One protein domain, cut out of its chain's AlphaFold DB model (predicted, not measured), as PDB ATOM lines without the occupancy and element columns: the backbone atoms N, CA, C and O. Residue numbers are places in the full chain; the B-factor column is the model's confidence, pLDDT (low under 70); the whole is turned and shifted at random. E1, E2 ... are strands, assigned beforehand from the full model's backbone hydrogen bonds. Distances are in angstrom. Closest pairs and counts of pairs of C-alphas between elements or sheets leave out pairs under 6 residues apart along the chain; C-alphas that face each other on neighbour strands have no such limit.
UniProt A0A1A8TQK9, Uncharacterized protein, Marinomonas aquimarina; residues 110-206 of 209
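AT A GLANCE: This is residues 110 to 206 of the 209 residues of an uncharacterized protein of Marinomonas aquimarina (UniProt A0A1A8TQK9). Picture a small, nearly closed barrel of antiparallel strands: E8, E9 and E1 make one part of its wall, the meander E4 to E7 makes the other, and E2 joins E1 to E4. On the other side the ring is left open between E7 and E8, which come near each other without pairing, while the turn between E8 and E9, around Val 192, reaches out beyond the wall. The printed part has 97 residues with nine named strands, E1 to E9 in chain order, and no named helix, and the class is all strand. They form one branched, strongly twisted sheet whose neighbour pairs are antiparallel. The whole is compact, with a radius of gyration of the C-alphas of 12.8 A and spans of 37 by 27 by 18 A.

IN THESE COORDINATES: Find C-alpha 110 at (20.228, -39.727, -5.955); from there E1, residues 110 to 119, runs 24.7 A and bends by 62 degrees at residue 115. Next come E2, residues 124 to 126, and E3, residues 130 to 133. Look for C-alpha 137 at (28.027, -49.627, -5.994), where E4 begins; it covers residues 137 to 144 over 23.1 A. E5, residues 149 to 156, measures 22.4 A. E6 is residues 161 to 164 and E7 residues 167 to 171. E8, residues 181 to 187, measures 18.3 A. E9, residues 196 to 205, runs 26.3 A, bends by 52 degrees at residue 201 and ends at C-alpha 205, (18.928, -34.997, -8.463).

HOW THE PARTS SIT: Start at E1, which has three neighbours: E2, beside residues 117 to 118, and E3, beside 110 to 112, lie on one side of it, and E9 lies on the other side. You will find N 112 and O 130 of E1 and E3 at 2.8 A, N 125 and O 117 of the hairpin E1 and E2 at 2.9 A, and N 113 and O 203 of E1 and E9 at 2.8 A. E2 pairs on with E4, N 126 to O 143 at 2.8 A. E4, E5, E6 and E7 form a meander, each strand the antiparallel neighbour of the one before: see N 140 and O 152, 2.8 A, N 155 and O 163, 2.9 A, and N 162 and O 170, 2.8 A. In the hairpin E8 and E9, N 183 and O 200 are 2.8 A apart. The edge strands are E3, E7 and E8; the closest C-alphas of E7 and E8, Ile 169 and Phe 183, are 7.1 A apart. E1 and E5 are apart, as are E4 and E9.

THE WHOLE: The two C-alphas farthest apart, those of Gln 146 and Ser 175, are 38.3 A apart. The printed part has no cut. No link is long; those from E7 to E8 and E8 to E9 are short, and the others are tight. The mean pLDDT of the printed part is 93.6, and no printed residue is under 70.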
ATOM      1  N   ALA A 110      19.969 -40.570  -4.808       94.56
ATOM      2  CA  ALA A 110      20.228 -39.727  -5.955       94.56
ATOM      3  C   ALA A 110      19.641 -40.386  -7.200       94.56
ATOM      4  O   ALA A 110      19.667 -41.610  -7.353       94.56
ATOM      5  N   GLN A 111      19.122 -39.565  -8.103       95.62
ATOM      6  CA  GLN A 111      18.785 -39.981  -9.453       95.62
ATOM      7  C   GLN A 111      19.804 -39.376 -10.413       95.62
ATOM      8  O   GLN A 111      19.958 -38.156 -10.473       95.62
ATOM      9  N   LEU A 112      20.491 -40.238 -11.153       97.19
ATOM     10  CA  LEU A 112      21.446 -39.872 -12.186       97.19
ATOM     11  C   LEU A 112      20.760 -39.990 -13.547       97.19
ATOM     12  O   LEU A 112      20.195 -41.033 -13.884       97.19
ATOM     13  N   MET A 113      20.803 -38.921 -14.330       97.44
ATOM     14  CA  MET A 113      20.210 -38.849 -15.661       97.44
ATOM     15  C   MET A 113      21.268 -38.375 -16.648       97.44
ATOM     16  O   MET A 113      21.767 -37.258 -16.541       97.44
ATOM     17  N   ALA A 114      21.608 -39.215 -17.619       97.25
ATOM     18  CA  ALA A 114      22.475 -38.803 -18.710       97.25
ATOM     19  C   ALA A 114      21.631 -38.148 -19.808       97.25
ATOM     20  O   ALA A 114      20.794 -38.806 -20.425       97.25
ATOM     21  N   LEU A 115      21.841 -36.853 -20.034       97.38
ATOM     22  CA  LEU A 115      21.157 -36.090 -21.081       97.38
ATOM     23  C   LEU A 115      21.786 -36.345 -22.453       97.38
ATOM     24  O   LEU A 115      21.080 -36.444 -23.456       97.38
ATOM     25  N   SER A 116      23.108 -36.507 -22.487       97.19
ATOM     26  CA  SER A 116      23.855 -36.917 -23.671       97.19
ATOM     27  C   SER A 116      25.075 -37.749 -23.274       97.19
ATOM     28  O   SER A 116      25.686 -37.526 -22.227       97.19
ATOM     29  N   ILE A 117      25.405 -38.749 -24.095       97.50
ATOM     30  CA  ILE A 117      26.604 -39.574 -23.935       97.50
ATOM     31  C   ILE A 117      27.213 -39.813 -25.307       97.50
ATOM     32  O   ILE A 117      26.546 -40.358 -26.189       97.50
ATOM     33  N   GLN A 118      28.477 -39.441 -25.475       96.81
ATOM     34  CA  GLN A 118      29.213 -39.625 -26.723       96.81
ATOM     35  C   GLN A 118      30.624 -40.132 -26.454       96.81
ATOM     36  O   GLN A 118      31.228 -39.760 -25.452       96.81
ATOM     37  N   ASP A 119      31.166 -40.965 -27.338       94.50
ATOM     38  CA  ASP A 119      32.593 -41.299 -27.320       94.50
ATOM     39  C   ASP A 119      33.409 -40.410 -28.280       94.50
ATOM     40  O   ASP A 119      32.874 -39.620 -29.061       94.50
ATOM     41  N   GLY A 120      34.737 -40.560 -28.255       87.12
ATOM     42  CA  GLY A 120      35.635 -39.860 -29.185       87.12
ATOM     43  C   GLY A 120      35.417 -40.203 -30.669       87.12
ATOM     44  O   GLY A 120      35.870 -39.458 -31.535       87.12
ATOM     45  N   GLY A 121      34.715 -41.300 -30.966       87.75
ATOM     46  CA  GLY A 121      34.289 -41.701 -32.306       87.75
ATOM     47  C   GLY A 121      32.928 -41.135 -32.721       87.75
ATOM     48  O   GLY A 121      32.444 -41.492 -33.792       87.75
ATOM     49  N   GLN A 122      32.324 -40.253 -31.911       88.12
ATOM     50  CA  GLN A 122      30.975 -39.699 -32.100       88.12
ATOM     51  C   GLN A 122      29.851 -40.748 -31.996       88.12
ATOM     52  O   GLN A 122      28.706 -40.481 -32.376       88.12
ATOM     53  N   THR A 123      30.134 -41.932 -31.447       93.94
ATOM     54  CA  THR A 123      29.107 -42.921 -31.114       93.94
ATOM     55  C   THR A 123      28.254 -42.361 -29.989       93.94
ATOM     56  O   THR A 123      28.760 -42.063 -28.907       93.94
ATOM     57  N   THR A 124      26.951 -42.229 -30.229       96.50
ATOM     58  CA  THR A 124      26.005 -41.785 -29.202       96.50
ATOM     59  C   THR A 124      25.460 -42.983 -28.434       96.50
ATOM     60  O   THR A 124      25.059 -43.987 -29.030       96.50
ATOM     61  N   TYR A 125      25.408 -42.855 -27.112       97.62
ATOM     62  CA  TYR A 125      24.826 -43.843 -26.212       97.62
ATOM     63  C   TYR A 125      23.610 -43.267 -25.492       97.62
ATOM     64  O   TYR A 125      23.494 -42.061 -25.277       97.62
ATOM     65  N   ARG A 126      22.711 -44.160 -25.086       97.25
ATOM     66  CA  ARG A 126      21.563 -43.861 -24.231       97.25
ATOM     67  C   ARG A 126      21.649 -44.688 -22.958       97.25
ATOM     68  O   ARG A 126      22.134 -45.819 -22.989       97.25
ATOM     69  N   ALA A 127      21.154 -44.128 -21.865       97.56
ATOM     70  CA  ALA A 127      21.074 -44.795 -20.576       97.56
ATOM     71  C   ALA A 127      19.718 -44.504 -19.943       97.56
ATOM     72  O   ALA A 127      19.254 -43.364 -19.968       97.56
ATOM     73  N   GLU A 128      19.104 -45.521 -19.349       97.81
ATOM     74  CA  GLU A 128      17.967 -45.293 -18.458       97.81
ATOM     75  C   GLU A 128      18.445 -44.578 -17.190       97.81
ATOM     76  O   GLU A 128      19.585 -44.809 -16.775       97.81
ATOM     77  N   PRO A 129      17.620 -43.743 -16.538       97.75
ATOM     78  CA  PRO A 129      17.996 -43.119 -15.276       97.75
ATOM     79  C   PRO A 129      18.464 -44.151 -14.243       97.75
ATOM     80  O   PRO A 129      17.824 -45.187 -14.053       97.75
ATOM     81  N   LEU A 130      19.560 -43.854 -13.547       98.06
ATOM     82  CA  LEU A 130      20.074 -44.698 -12.473       98.06
ATOM     83  C   LEU A 130      19.673 -44.108 -11.123       98.06
ATOM     84  O   LEU A 130      20.061 -42.991 -10.787       98.06
ATOM     85  N   ILE A 131      18.916 -44.872 -10.339       96.38
ATOM     86  CA  ILE A 131      18.717 -44.584  -8.917       96.38
ATOM     87  C   ILE A 131      19.885 -45.204  -8.160       96.38
ATOM     88  O   ILE A 131      20.178 -46.389  -8.332       96.38
ATOM     89  N   LEU A 132      20.533 -44.398  -7.332       96.62
ATOM     90  CA  LEU A 132      21.686 -44.795  -6.544       96.62
ATOM     91  C   LEU A 132      21.497 -44.318  -5.108       96.62
ATOM     92  O   LEU A 132      21.049 -43.195  -4.877       96.62
ATOM     93  N   TYR A 133      21.835 -45.168  -4.148       96.25
ATOM     94  CA  TYR A 133      21.807 -44.813  -2.735       96.25
ATOM     95  C   TYR A 133      23.222 -44.554  -2.225       96.25
ATOM     96  O   TYR A 133      24.197 -45.087  -2.756       96.25
ATOM     97  N   ARG A 134      23.350 -43.735  -1.181       94.88
ATOM     98  CA  ARG A 134      24.646 -43.503  -0.540       94.88
ATOM     99  C   ARG A 134      25.249 -44.835  -0.076       94.88
ATOM    100  O   ARG A 134      24.517 -45.703   0.401       94.88
ATOM    101  N   GLY A 135      26.553 -45.013  -0.262       95.19
ATOM    102  CA  GLY A 135      27.279 -46.256   0.017       95.19
ATOM    103  C   GLY A 135      27.081 -47.368  -1.017       95.19
ATOM    104  O   GLY A 135      27.591 -48.476  -0.825       95.19
ATOM    105  N   GLU A 136      26.334 -47.135  -2.098       96.81
ATOM    106  CA  GLU A 136      26.052 -48.144  -3.117       96.81
ATOM    107  C   GLU A 136      27.087 -48.159  -4.243       96.81
ATOM    108  O   GLU A 136      27.536 -47.122  -4.729       96.81
ATOM    109  N   GLN A 137      27.394 -49.370  -4.707       96.62
ATOM    110  CA  GLN A 137      28.027 -49.627  -5.994       96.62
ATOM    111  C   GLN A 137      27.006 -50.265  -6.940       96.62
ATOM    112  O   GLN A 137      26.365 -51.257  -6.589       96.62
ATOM    113  N   SER A 138      26.886 -49.726  -8.150       96.69
ATOM    114  CA  SER A 138      25.973 -50.205  -9.186       96.69
ATOM    115  C   SER A 138      26.636 -50.218 -10.567       96.69
ATOM    116  O   SER A 138      27.755 -49.736 -10.763       96.69
ATOM    117  N   ARG A 139      25.950 -50.815 -11.543       96.19
ATOM    118  CA  ARG A 139      26.385 -50.884 -12.940       96.19
ATOM    119  C   ARG A 139      25.385 -50.140 -13.813       96.19
ATOM    120  O   ARG A 139      24.225 -50.539 -13.897       96.19
ATOM    121  N   TRP A 140      25.838 -49.084 -14.481       97.44
ATOM    122  CA  TRP A 140      25.003 -48.273 -15.358       97.44
ATOM    123  C   TRP A 140      25.159 -48.711 -16.810       97.44
ATOM    124  O   TRP A 140      26.258 -48.664 -17.370       97.44
ATOM    125  N   ARG A 141      24.063 -49.180 -17.403       97.38
ATOM    126  CA  ARG A 141      24.034 -49.663 -18.782       97.38
ATOM    127  C   ARG A 141      23.930 -48.502 -19.761       97.38
ATOM    128  O   ARG A 141      22.986 -47.720 -19.687       97.38
ATOM    129  N   LEU A 142      24.844 -48.472 -20.718       97.12
ATOM    130  CA  LEU A 142      24.847 -47.572 -21.859       97.12
ATOM    131  C   LEU A 142      24.665 -48.391 -23.136       97.12
ATOM    132  O   LEU A 142      25.408 -49.347 -23.369       97.12
ATOM    133  N   LEU A 143      23.708 -48.011 -23.976       97.44
ATOM    134  CA  LEU A 143      23.409 -48.695 -25.231       97.44
ATOM    135  C   LEU A 143      23.491 -47.713 -26.397       97.44
ATOM    136  O   LEU A 143      22.835 -46.672 -26.388       97.44
ATOM    137  N   SER A 144      24.295 -48.043 -27.401       96.19
ATOM    138  CA  SER A 144      24.327 -47.302 -28.664       96.19
ATOM    139  C   SER A 144      23.215 -47.758 -29.608       96.19
ATOM    140  O   SER A 144      22.711 -48.878 -29.507       96.19
ATOM    141  N   GLU A 145      22.880 -46.928 -30.596       91.38
ATOM    142  CA  GLU A 145      21.902 -47.288 -31.638       91.38
ATOM    143  C   GLU A 145      22.353 -48.480 -32.497       91.38
ATOM    144  O   GLU A 145      21.529 -49.202 -33.051       91.38
ATOM    145  N   GLN A 146      23.662 -48.725 -32.563       90.94
ATOM    146  CA  GLN A 146      24.271 -49.844 -33.288       90.94
ATOM    147  C   GLN A 146      24.301 -51.143 -32.460       90.94
ATOM    148  O   GLN A 146      24.802 -52.162 -32.928       90.94
ATOM    149  N   GLY A 147      23.787 -51.119 -31.225       91.69
ATOM    150  CA  GLY A 147      23.728 -52.278 -30.332       91.69
ATOM    151  C   GLY A 147      24.994 -52.522 -29.506       91.69
ATOM    152  O   GLY A 147      25.030 -53.477 -28.735       91.69
ATOM    153  N   ALA A 148      26.020 -51.671 -29.618       91.25
ATOM    154  CA  ALA A 148      27.170 -51.721 -28.716       91.25
ATOM    155  C   ALA A 148      26.752 -51.329 -27.295       91.25
ATOM    156  O   ALA A 148      26.034 -50.343 -27.104       91.25
ATOM    157  N   GLU A 149      27.235 -52.090 -26.317       94.19
ATOM    158  CA  GLU A 149      26.847 -51.985 -24.917       94.19
ATOM    159  C   GLU A 149      28.067 -51.725 -24.035       94.19
ATOM    160  O   GLU A 149      29.081 -52.420 -24.124       94.19
ATOM    161  N   VAL A 150      27.950 -50.729 -23.161       94.69
ATOM    162  CA  VAL A 150      28.955 -50.373 -22.161       94.69
ATOM    163  C   VAL A 150      28.303 -50.423 -20.786       94.69
ATOM    164  O   VAL A 150      27.187 -49.954 -20.591       94.69
ATOM    165  N   TRP A 151      29.008 -50.991 -19.815       95.69
ATOM    166  CA  TRP A 151      28.570 -51.024 -18.424       95.69
ATOM    167  C   TRP A 151      29.550 -50.229 -17.577       95.69
ATOM    168  O   TRP A 151      30.673 -50.694 -17.357       95.69
ATOM    169  N   LEU A 152      29.116 -49.066 -17.100       95.88
ATOM    170  CA  LEU A 152      29.903 -48.224 -16.207       95.88
ATOM    171  C   LEU A 152      29.744 -48.682 -14.762       95.88
ATOM    172  O   LEU A 152      28.635 -48.924 -14.298       95.88
ATOM    173  N   ASN A 153      30.849 -48.814 -14.038       95.62
ATOM    174  CA  ASN A 153      30.842 -48.929 -12.588       95.62
ATOM    175  C   ASN A 153      30.540 -47.553 -11.997       95.62
ATOM    176  O   ASN A 153      31.276 -46.609 -12.272       95.62
ATOM    177  N   VAL A 154      29.481 -47.443 -11.204       97.25
ATOM    178  CA  VAL A 154      29.070 -46.188 -10.568       97.25
ATOM    179  C   VAL A 154      28.993 -46.413  -9.069       97.25
ATOM    180  O   VAL A 154      28.363 -47.373  -8.627       97.25
ATOM    181  N   ILE A 155      29.652 -45.558  -8.292       97.12
ATOM    182  CA  ILE A 155      29.711 -45.675  -6.834       97.12
ATOM    183  C   ILE A 155      29.379 -44.326  -6.226       97.12
ATOM    184  O   ILE A 155      30.000 -43.333  -6.581       97.12
ATOM    185  N   TRP A 156      28.441 -44.292  -5.288       96.81
ATOM    186  CA  TRP A 156      28.254 -43.133  -4.424       96.81
ATOM    187  C   TRP A 156      28.718 -43.516  -3.033       96.81
ATOM    188  O   TRP A 156      28.137 -44.398  -2.407       96.81
ATOM    189  N   ASN A 157      29.807 -42.912  -2.572       95.56
ATOM    190  CA  ASN A 157      30.412 -43.301  -1.307       95.56
ATOM    191  C   ASN A 157      29.665 -42.708  -0.094       95.56
ATOM    192  O   ASN A 157      28.852 -41.794  -0.224       95.56
ATOM    193  N   GLU A 158      29.978 -43.193   1.107       94.62
ATOM    194  CA  GLU A 158      29.418 -42.671   2.368       94.62
ATOM    195  C   GLU A 158      29.778 -41.199   2.654       94.62
ATOM    196  O   GLU A 158      29.113 -40.551   3.459       94.62
ATOM    197  N   GLN A 159      30.797 -40.644   1.989       92.44
ATOM    198  CA  GLN A 159      31.217 -39.247   2.159       92.44
ATOM    199  C   GLN A 159      30.499 -38.262   1.224       92.44
ATOM    200  O   GLN A 159      30.667 -37.059   1.400       92.44
ATOM    201  N   GLY A 160      29.699 -38.739   0.266       92.69
ATOM    202  CA  GLY A 160      28.965 -37.895  -0.680       92.69
ATOM    203  C   GLY A 160      29.517 -37.901  -2.107       92.69
ATOM    204  O   GLY A 160      28.801 -37.524  -3.027       92.69
ATOM    205  N   THR A 161      30.730 -38.398  -2.344       94.62
ATOM    206  CA  THR A 161      31.370 -38.380  -3.666       94.62
ATOM    207  C   THR A 161      30.803 -39.452  -4.598       94.62
ATOM    208  O   THR A 161      30.742 -40.636  -4.249       94.62
ATOM    209  N   LEU A 162      30.430 -39.035  -5.807       96.00
ATOM    210  CA  LEU A 162      30.099 -39.897  -6.934       96.00
ATOM    211  C   LEU A 162      31.363 -40.238  -7.725       96.00
ATOM    212  O   LEU A 162      32.074 -39.353  -8.199       96.00
ATOM    213  N   TYR A 163      31.576 -41.529  -7.935       96.12
ATOM    214  CA  TYR A 163      32.611 -42.083  -8.788       96.12
ATOM    215  C   TYR A 163      32.002 -42.785  -9.996       96.12
ATOM    216  O   TYR A 163      31.032 -43.535  -9.862       96.12
ATOM    217  N   MET A 164      32.626 -42.625 -11.162       95.88
ATOM    218  CA  MET A 164      32.351 -43.443 -12.347       95.88
ATOM    219  C   MET A 164      33.649 -44.040 -12.875       95.88
ATOM    220  O   MET A 164      34.610 -43.324 -13.137       95.88
ATOM    221  N   GLU A 165      33.699 -45.367 -13.010       93.50
ATOM    222  CA  GLU A 165      34.907 -46.101 -13.420       93.50
ATOM    223  C   GLU A 165      36.147 -45.698 -12.586       93.50
ATOM    224  O   GLU A 165      37.249 -45.555 -13.108       93.50
ATOM    225  N   GLY A 166      35.946 -45.462 -11.281       90.56
ATOM    226  CA  GLY A 166      37.000 -45.070 -10.337       90.56
ATOM    227  C   GLY A 166      37.456 -43.608 -10.420       90.56
ATOM    228  O   GLY A 166      38.387 -43.245  -9.711       90.56
ATOM    229  N   GLN A 167      36.825 -42.778 -11.256       93.31
ATOM    230  CA  GLN A 167      37.112 -41.343 -11.375       93.31
ATOM    231  C   GLN A 167      36.131 -40.526 -10.539       93.31
ATOM    232  O   GLN A 167      34.926 -40.770 -10.620       93.31
ATOM    233  N   ASP A 168      36.635 -39.552  -9.784       94.19
ATOM    234  CA  ASP A 168      35.852 -38.555  -9.052       94.19
ATOM    235  C   ASP A 168      35.032 -37.719 -10.045       94.19
ATOM    236  O   ASP A 168      35.591 -37.069 -10.931       94.19
ATOM    237  N   ILE A 169      33.705 -37.733  -9.907       95.06
ATOM    238  CA  ILE A 169      32.793 -37.006 -10.800       95.06
ATOM    239  C   ILE A 169      32.289 -35.738 -10.122       95.06
ATOM    240  O   ILE A 169      32.591 -34.632 -10.566       95.06
ATOM    241  N   GLU A 170      31.537 -35.879  -9.032       93.62
ATOM    242  CA  GLU A 170      31.044 -34.744  -8.253       93.62
ATOM    243  C   GLU A 170      30.674 -35.141  -6.821       93.62
ATOM    244  O   GLU A 170      30.524 -36.319  -6.504       93.62
ATOM    245  N   ASP A 171      30.520 -34.145  -5.949       92.44
ATOM    246  CA  ASP A 171      29.938 -34.322  -4.619       92.44
ATOM    247  C   ASP A 171      28.407 -34.210  -4.686       92.44
ATOM    248  O   ASP A 171      27.861 -33.183  -5.099       92.44
ATOM    249  N   LEU A 172      27.721 -35.264  -4.250       90.75
ATOM    250  CA  LEU A 172      26.269 -35.364  -4.142       90.75
ATOM    251  C   LEU A 172      25.822 -35.021  -2.716       90.75
ATOM    252  O   LEU A 172      25.238 -35.833  -1.998       90.75
ATOM    253  N   SER A 173      26.093 -33.793  -2.290       82.56
ATOM    254  CA  SER A 173      25.539 -33.242  -1.053       82.56
ATOM    255  C   SER A 173      24.121 -32.686  -1.281       82.56
ATOM    256  O   SER A 173      23.757 -32.369  -2.414       82.56
ATOM    257  N   PRO A 174      23.291 -32.496  -0.236       75.44
ATOM    258  CA  PRO A 174      21.978 -31.845  -0.380       75.44
ATOM    259  C   PRO A 174      22.042 -30.423  -0.968       75.44
ATOM    260  O   PRO A 174      21.045 -29.913  -1.475       75.44
ATOM    261  N   SER A 175      23.213 -29.777  -0.910       77.00
ATOM    262  CA  SER A 175      23.492 -28.483  -1.542       77.00
ATOM    263  C   SER A 175      23.993 -28.583  -2.986       77.00
ATOM    264  O   SER A 175      24.191 -27.545  -3.619       77.00
ATOM    265  N   SER A 176      24.217 -29.789  -3.515       77.50
ATOM    266  CA  SER A 176      24.620 -29.980  -4.910       77.50
ATOM    267  C   SER A 176      23.546 -29.411  -5.850       77.50
ATOM    268  O   SER A 176      22.352 -29.599  -5.602       77.50
ATOM    269  N   PRO A 177      23.918 -28.632  -6.880       80.50
ATOM    270  CA  PRO A 177      22.957 -28.053  -7.813       80.50
ATOM    271  C   PRO A 177      22.410 -29.112  -8.778       80.50
ATOM    272  O   PRO A 177      23.176 -29.894  -9.327       80.50
ATOM    273  N   ASP A 178      21.110 -29.050  -9.084       86.62
ATOM    274  CA  ASP A 178      20.454 -29.951 -10.058       86.62
ATOM    275  C   ASP A 178      20.770 -29.588 -11.531       86.62
ATOM    276  O   ASP A 178      20.136 -30.079 -12.474       86.62
ATOM    277  N   THR A 179      21.695 -28.649 -11.749       90.75
ATOM    278  CA  THR A 179      22.085 -28.175 -13.079       90.75
ATOM    279  C   THR A 179      22.950 -29.220 -13.780       90.75
ATOM    280  O   THR A 179      23.947 -29.640 -13.186       90.75
ATOM    281  N   PRO A 180      22.643 -29.583 -15.037       95.81
ATOM    282  CA  PRO A 180      23.457 -30.528 -15.788       95.81
ATOM    283  C   PRO A 180      24.911 -30.071 -15.927       95.81
ATOM    284  O   PRO A 180      25.186 -28.881 -16.109       95.81
ATOM    285  N   ARG A 181      25.841 -31.024 -15.858       96.00
ATOM    286  CA  ARG A 181      27.278 -30.793 -16.038       96.00
ATOM    287  C   ARG A 181      27.880 -31.831 -16.966       96.00
ATOM    288  O   ARG A 181      27.433 -32.971 -17.015       96.00
ATOM    289  N   VAL A 182      28.908 -31.423 -17.700       96.88
ATOM    290  CA  VAL A 182      29.604 -32.290 -18.651       96.88
ATOM    291  C   VAL A 182      30.862 -32.854 -18.005       96.88
ATOM    292  O   VAL A 182      31.701 -32.100 -17.512       96.88
ATOM    293  N   PHE A 183      31.004 -34.174 -18.058       96.69
ATOM    294  CA  PHE A 183      32.139 -34.919 -17.530       96.69
ATOM    295  C   PHE A 183      32.791 -35.750 -18.630       96.69
ATOM    296  O   PHE A 183      32.121 -36.225 -19.547       96.69
ATOM    297  N   GLN A 184      34.103 -35.953 -18.525       96.88
ATOM    298  CA  GLN A 184      34.818 -36.944 -19.321       96.88
ATOM    299  C   GLN A 184      35.131 -38.147 -18.431       96.88
ATOM    300  O   GLN A 184      35.820 -38.004 -17.427       96.88
ATOM    301  N   VAL A 185      34.624 -39.319 -18.808       96.75
ATOM    302  CA  VAL A 185      34.791 -40.579 -18.079       96.75
ATOM    303  C   VAL A 185      35.536 -41.567 -18.965       96.75
ATOM    304  O   VAL A 185      35.048 -41.974 -20.021       96.75
ATOM    305  N   PHE A 186      36.721 -41.990 -18.535       95.81
ATOM    306  CA  PHE A 186      37.444 -43.077 -19.192       95.81
ATOM    307  C   PHE A 186      36.816 -44.426 -18.836       95.81
ATOM    308  O   PHE A 186      36.733 -44.789 -17.665       95.81
ATOM    309  N   TYR A 187      36.369 -45.167 -19.847       94.81
ATOM    310  CA  TYR A 187      35.813 -46.506 -19.689       94.81
ATOM    311  C   TYR A 187      36.916 -47.552 -19.816       94.81
ATOM    312  O   TYR A 187      37.598 -47.612 -20.841       94.81
ATOM    313  N   TYR A 188      37.068 -48.409 -18.807       90.31
ATOM    314  CA  TYR A 188      38.142 -49.403 -18.774       90.31
ATOM    315  C   TYR A 188      37.677 -50.812 -19.144       90.31
ATOM    316  O   TYR A 188      38.478 -51.618 -19.612       90.31
ATOM    317  N   GLY A 189      36.402 -51.154 -18.928       86.06
ATOM    318  CA  GLY A 189      35.877 -52.488 -19.256       86.06
ATOM    319  C   GLY A 189      36.629 -53.637 -18.567       86.06
ATOM    320  O   GLY A 189      36.788 -54.715 -19.139       86.06
ATOM    321  N   GLY A 190      37.152 -53.394 -17.361       81.81
ATOM    322  CA  GLY A 190      37.986 -54.351 -16.625       81.81
ATOM    323  C   GLY A 190      39.415 -54.507 -17.168       81.81
ATOM    324  O   GLY A 190      40.094 -55.480 -16.837       81.81
ATOM    325  N   LYS A 191      39.881 -53.592 -18.025       85.88
ATOM    326  CA  LYS A 191      41.266 -53.521 -18.516       85.88
ATOM    327  C   LYS A 191      42.048 -52.435 -17.779       85.88
ATOM    328  O   LYS A 191      41.480 -51.530 -17.192       85.88
ATOM    329  N   VAL A 192      43.375 -52.513 -17.850       83.06
ATOM    330  CA  VAL A 192      44.269 -51.485 -17.278       83.06
ATOM    331  C   VAL A 192      44.276 -50.208 -18.126       83.06
ATOM    332  O   VAL A 192      44.483 -49.117 -17.608       83.06
ATOM    333  N   LEU A 193      44.056 -50.338 -19.435       88.75
ATOM    334  CA  LEU A 193      44.037 -49.217 -20.369       88.75
ATOM    335  C   LEU A 193      42.599 -48.863 -20.735       88.75
ATOM    336  O   LEU A 193      41.792 -49.762 -20.991       88.75
ATOM    337  N   ALA A 194      42.311 -47.563 -20.803       90.88
ATOM    338  CA  ALA A 194      41.019 -47.059 -21.241       90.88
ATOM    339  C   ALA A 194      40.689 -47.584 -22.648       90.88
ATOM    340  O   ALA A 194      41.519 -47.546 -23.556       90.88
ATOM    341  N   GLN A 195      39.476 -48.104 -22.803       91.88
ATOM    342  CA  GLN A 195      38.926 -48.597 -24.062       91.88
ATOM    343  C   GLN A 195      38.187 -47.487 -24.815       91.88
ATOM    344  O   GLN A 195      38.155 -47.493 -26.042       91.88
ATOM    345  N   ALA A 196      37.611 -46.533 -24.081       92.69
ATOM    346  CA  ALA A 196      36.945 -45.362 -24.632       92.69
ATOM    347  C   ALA A 196      37.034 -44.181 -23.657       92.69
ATOM    348  O   ALA A 196      37.187 -44.367 -22.449       92.69
ATOM    349  N   ALA A 197      36.905 -42.968 -24.187       95.38
ATOM    350  CA  ALA A 197      36.644 -41.764 -23.409       95.38
ATOM    351  C   ALA A 197      35.211 -41.323 -23.708       95.38
ATOM    352  O   ALA A 197      34.897 -41.032 -24.862       95.38
ATOM    353  N   LEU A 198      34.357 -41.324 -22.688       97.00
ATOM    354  CA  LEU A 198      32.952 -40.953 -22.787       97.00
ATOM    355  C   LEU A 198      32.773 -39.521 -22.293       97.00
ATOM    356  O   LEU A 198      33.143 -39.203 -21.168       97.00
ATOM    357  N   THR A 199      32.184 -38.666 -23.112       97.81
ATOM    358  CA  THR A 199      31.663 -37.365 -22.701       97.81
ATOM    359  C   THR A 199      30.214 -37.554 -22.274       97.81
ATOM    360  O   THR A 199      29.385 -37.957 -23.086       97.81
ATOM    361  N   ILE A 200      29.924 -37.296 -21.000       97.94
ATOM    362  CA  ILE A 200      28.611 -37.493 -20.381       97.94
ATOM    363  C   ILE A 200      28.106 -36.143 -19.886       97.94
ATOM    364  O   ILE A 200      28.713 -35.543 -19.001       97.94
ATOM    365  N   GLU A 201      26.984 -35.678 -20.421       97.88
ATOM    366  CA  GLU A 201      26.208 -34.604 -19.808       97.88
ATOM    367  C   GLU A 201      25.270 -35.214 -18.770       97.88
ATOM    368  O   GLU A 201      24.301 -35.900 -19.101       97.88
ATOM    369  N   LEU A 202      25.598 -35.003 -17.503       97.50
ATOM    370  CA  LEU A 202      24.947 -35.619 -16.365       97.50
ATOM    371  C   LEU A 202      24.108 -34.584 -15.621       97.50
ATOM    372  O   LEU A 202      24.614 -33.551 -15.184       97.50
ATOM    373  N   GLN A 203      22.835 -34.901 -15.431       96.12
ATOM    374  CA  GLN A 203      21.980 -34.263 -14.448       96.12
ATOM    375  C   GLN A 203      21.853 -35.176 -13.231       96.12
ATOM    376  O   GLN A 203      21.504 -36.352 -13.356       96.12
ATOM    377  N   THR A 204      22.093 -34.619 -12.051       94.31
ATOM    378  CA  THR A 204      21.922 -35.317 -10.782       94.31
ATOM    379  C   THR A 204      20.840 -34.645  -9.962       94.31
ATOM    380  O   THR A 204      20.707 -33.424  -9.941       94.31
ATOM    381  N   LYS A 205      20.000 -35.464  -9.335       92.69
ATOM    382  CA  LYS A 205      18.928 -34.997  -8.463       92.69
ATOM    383  C   LYS A 205      19.012 -35.717  -7.134       92.69
ATOM    384  O   LYS A 205      18.751 -36.917  -7.057       92.69
ATOM    385  N   VAL A 206      19.328 -34.959  -6.093       90.94
ATOM    386  CA  VAL A 206      19.313 -35.412  -4.702       90.94
ATOM    387  C   VAL A 206      18.096 -34.763  -4.035       90.94
ATOM    388  O   VAL A 206      18.018 -33.533  -4.030       90.94
TER     389      VAL A 206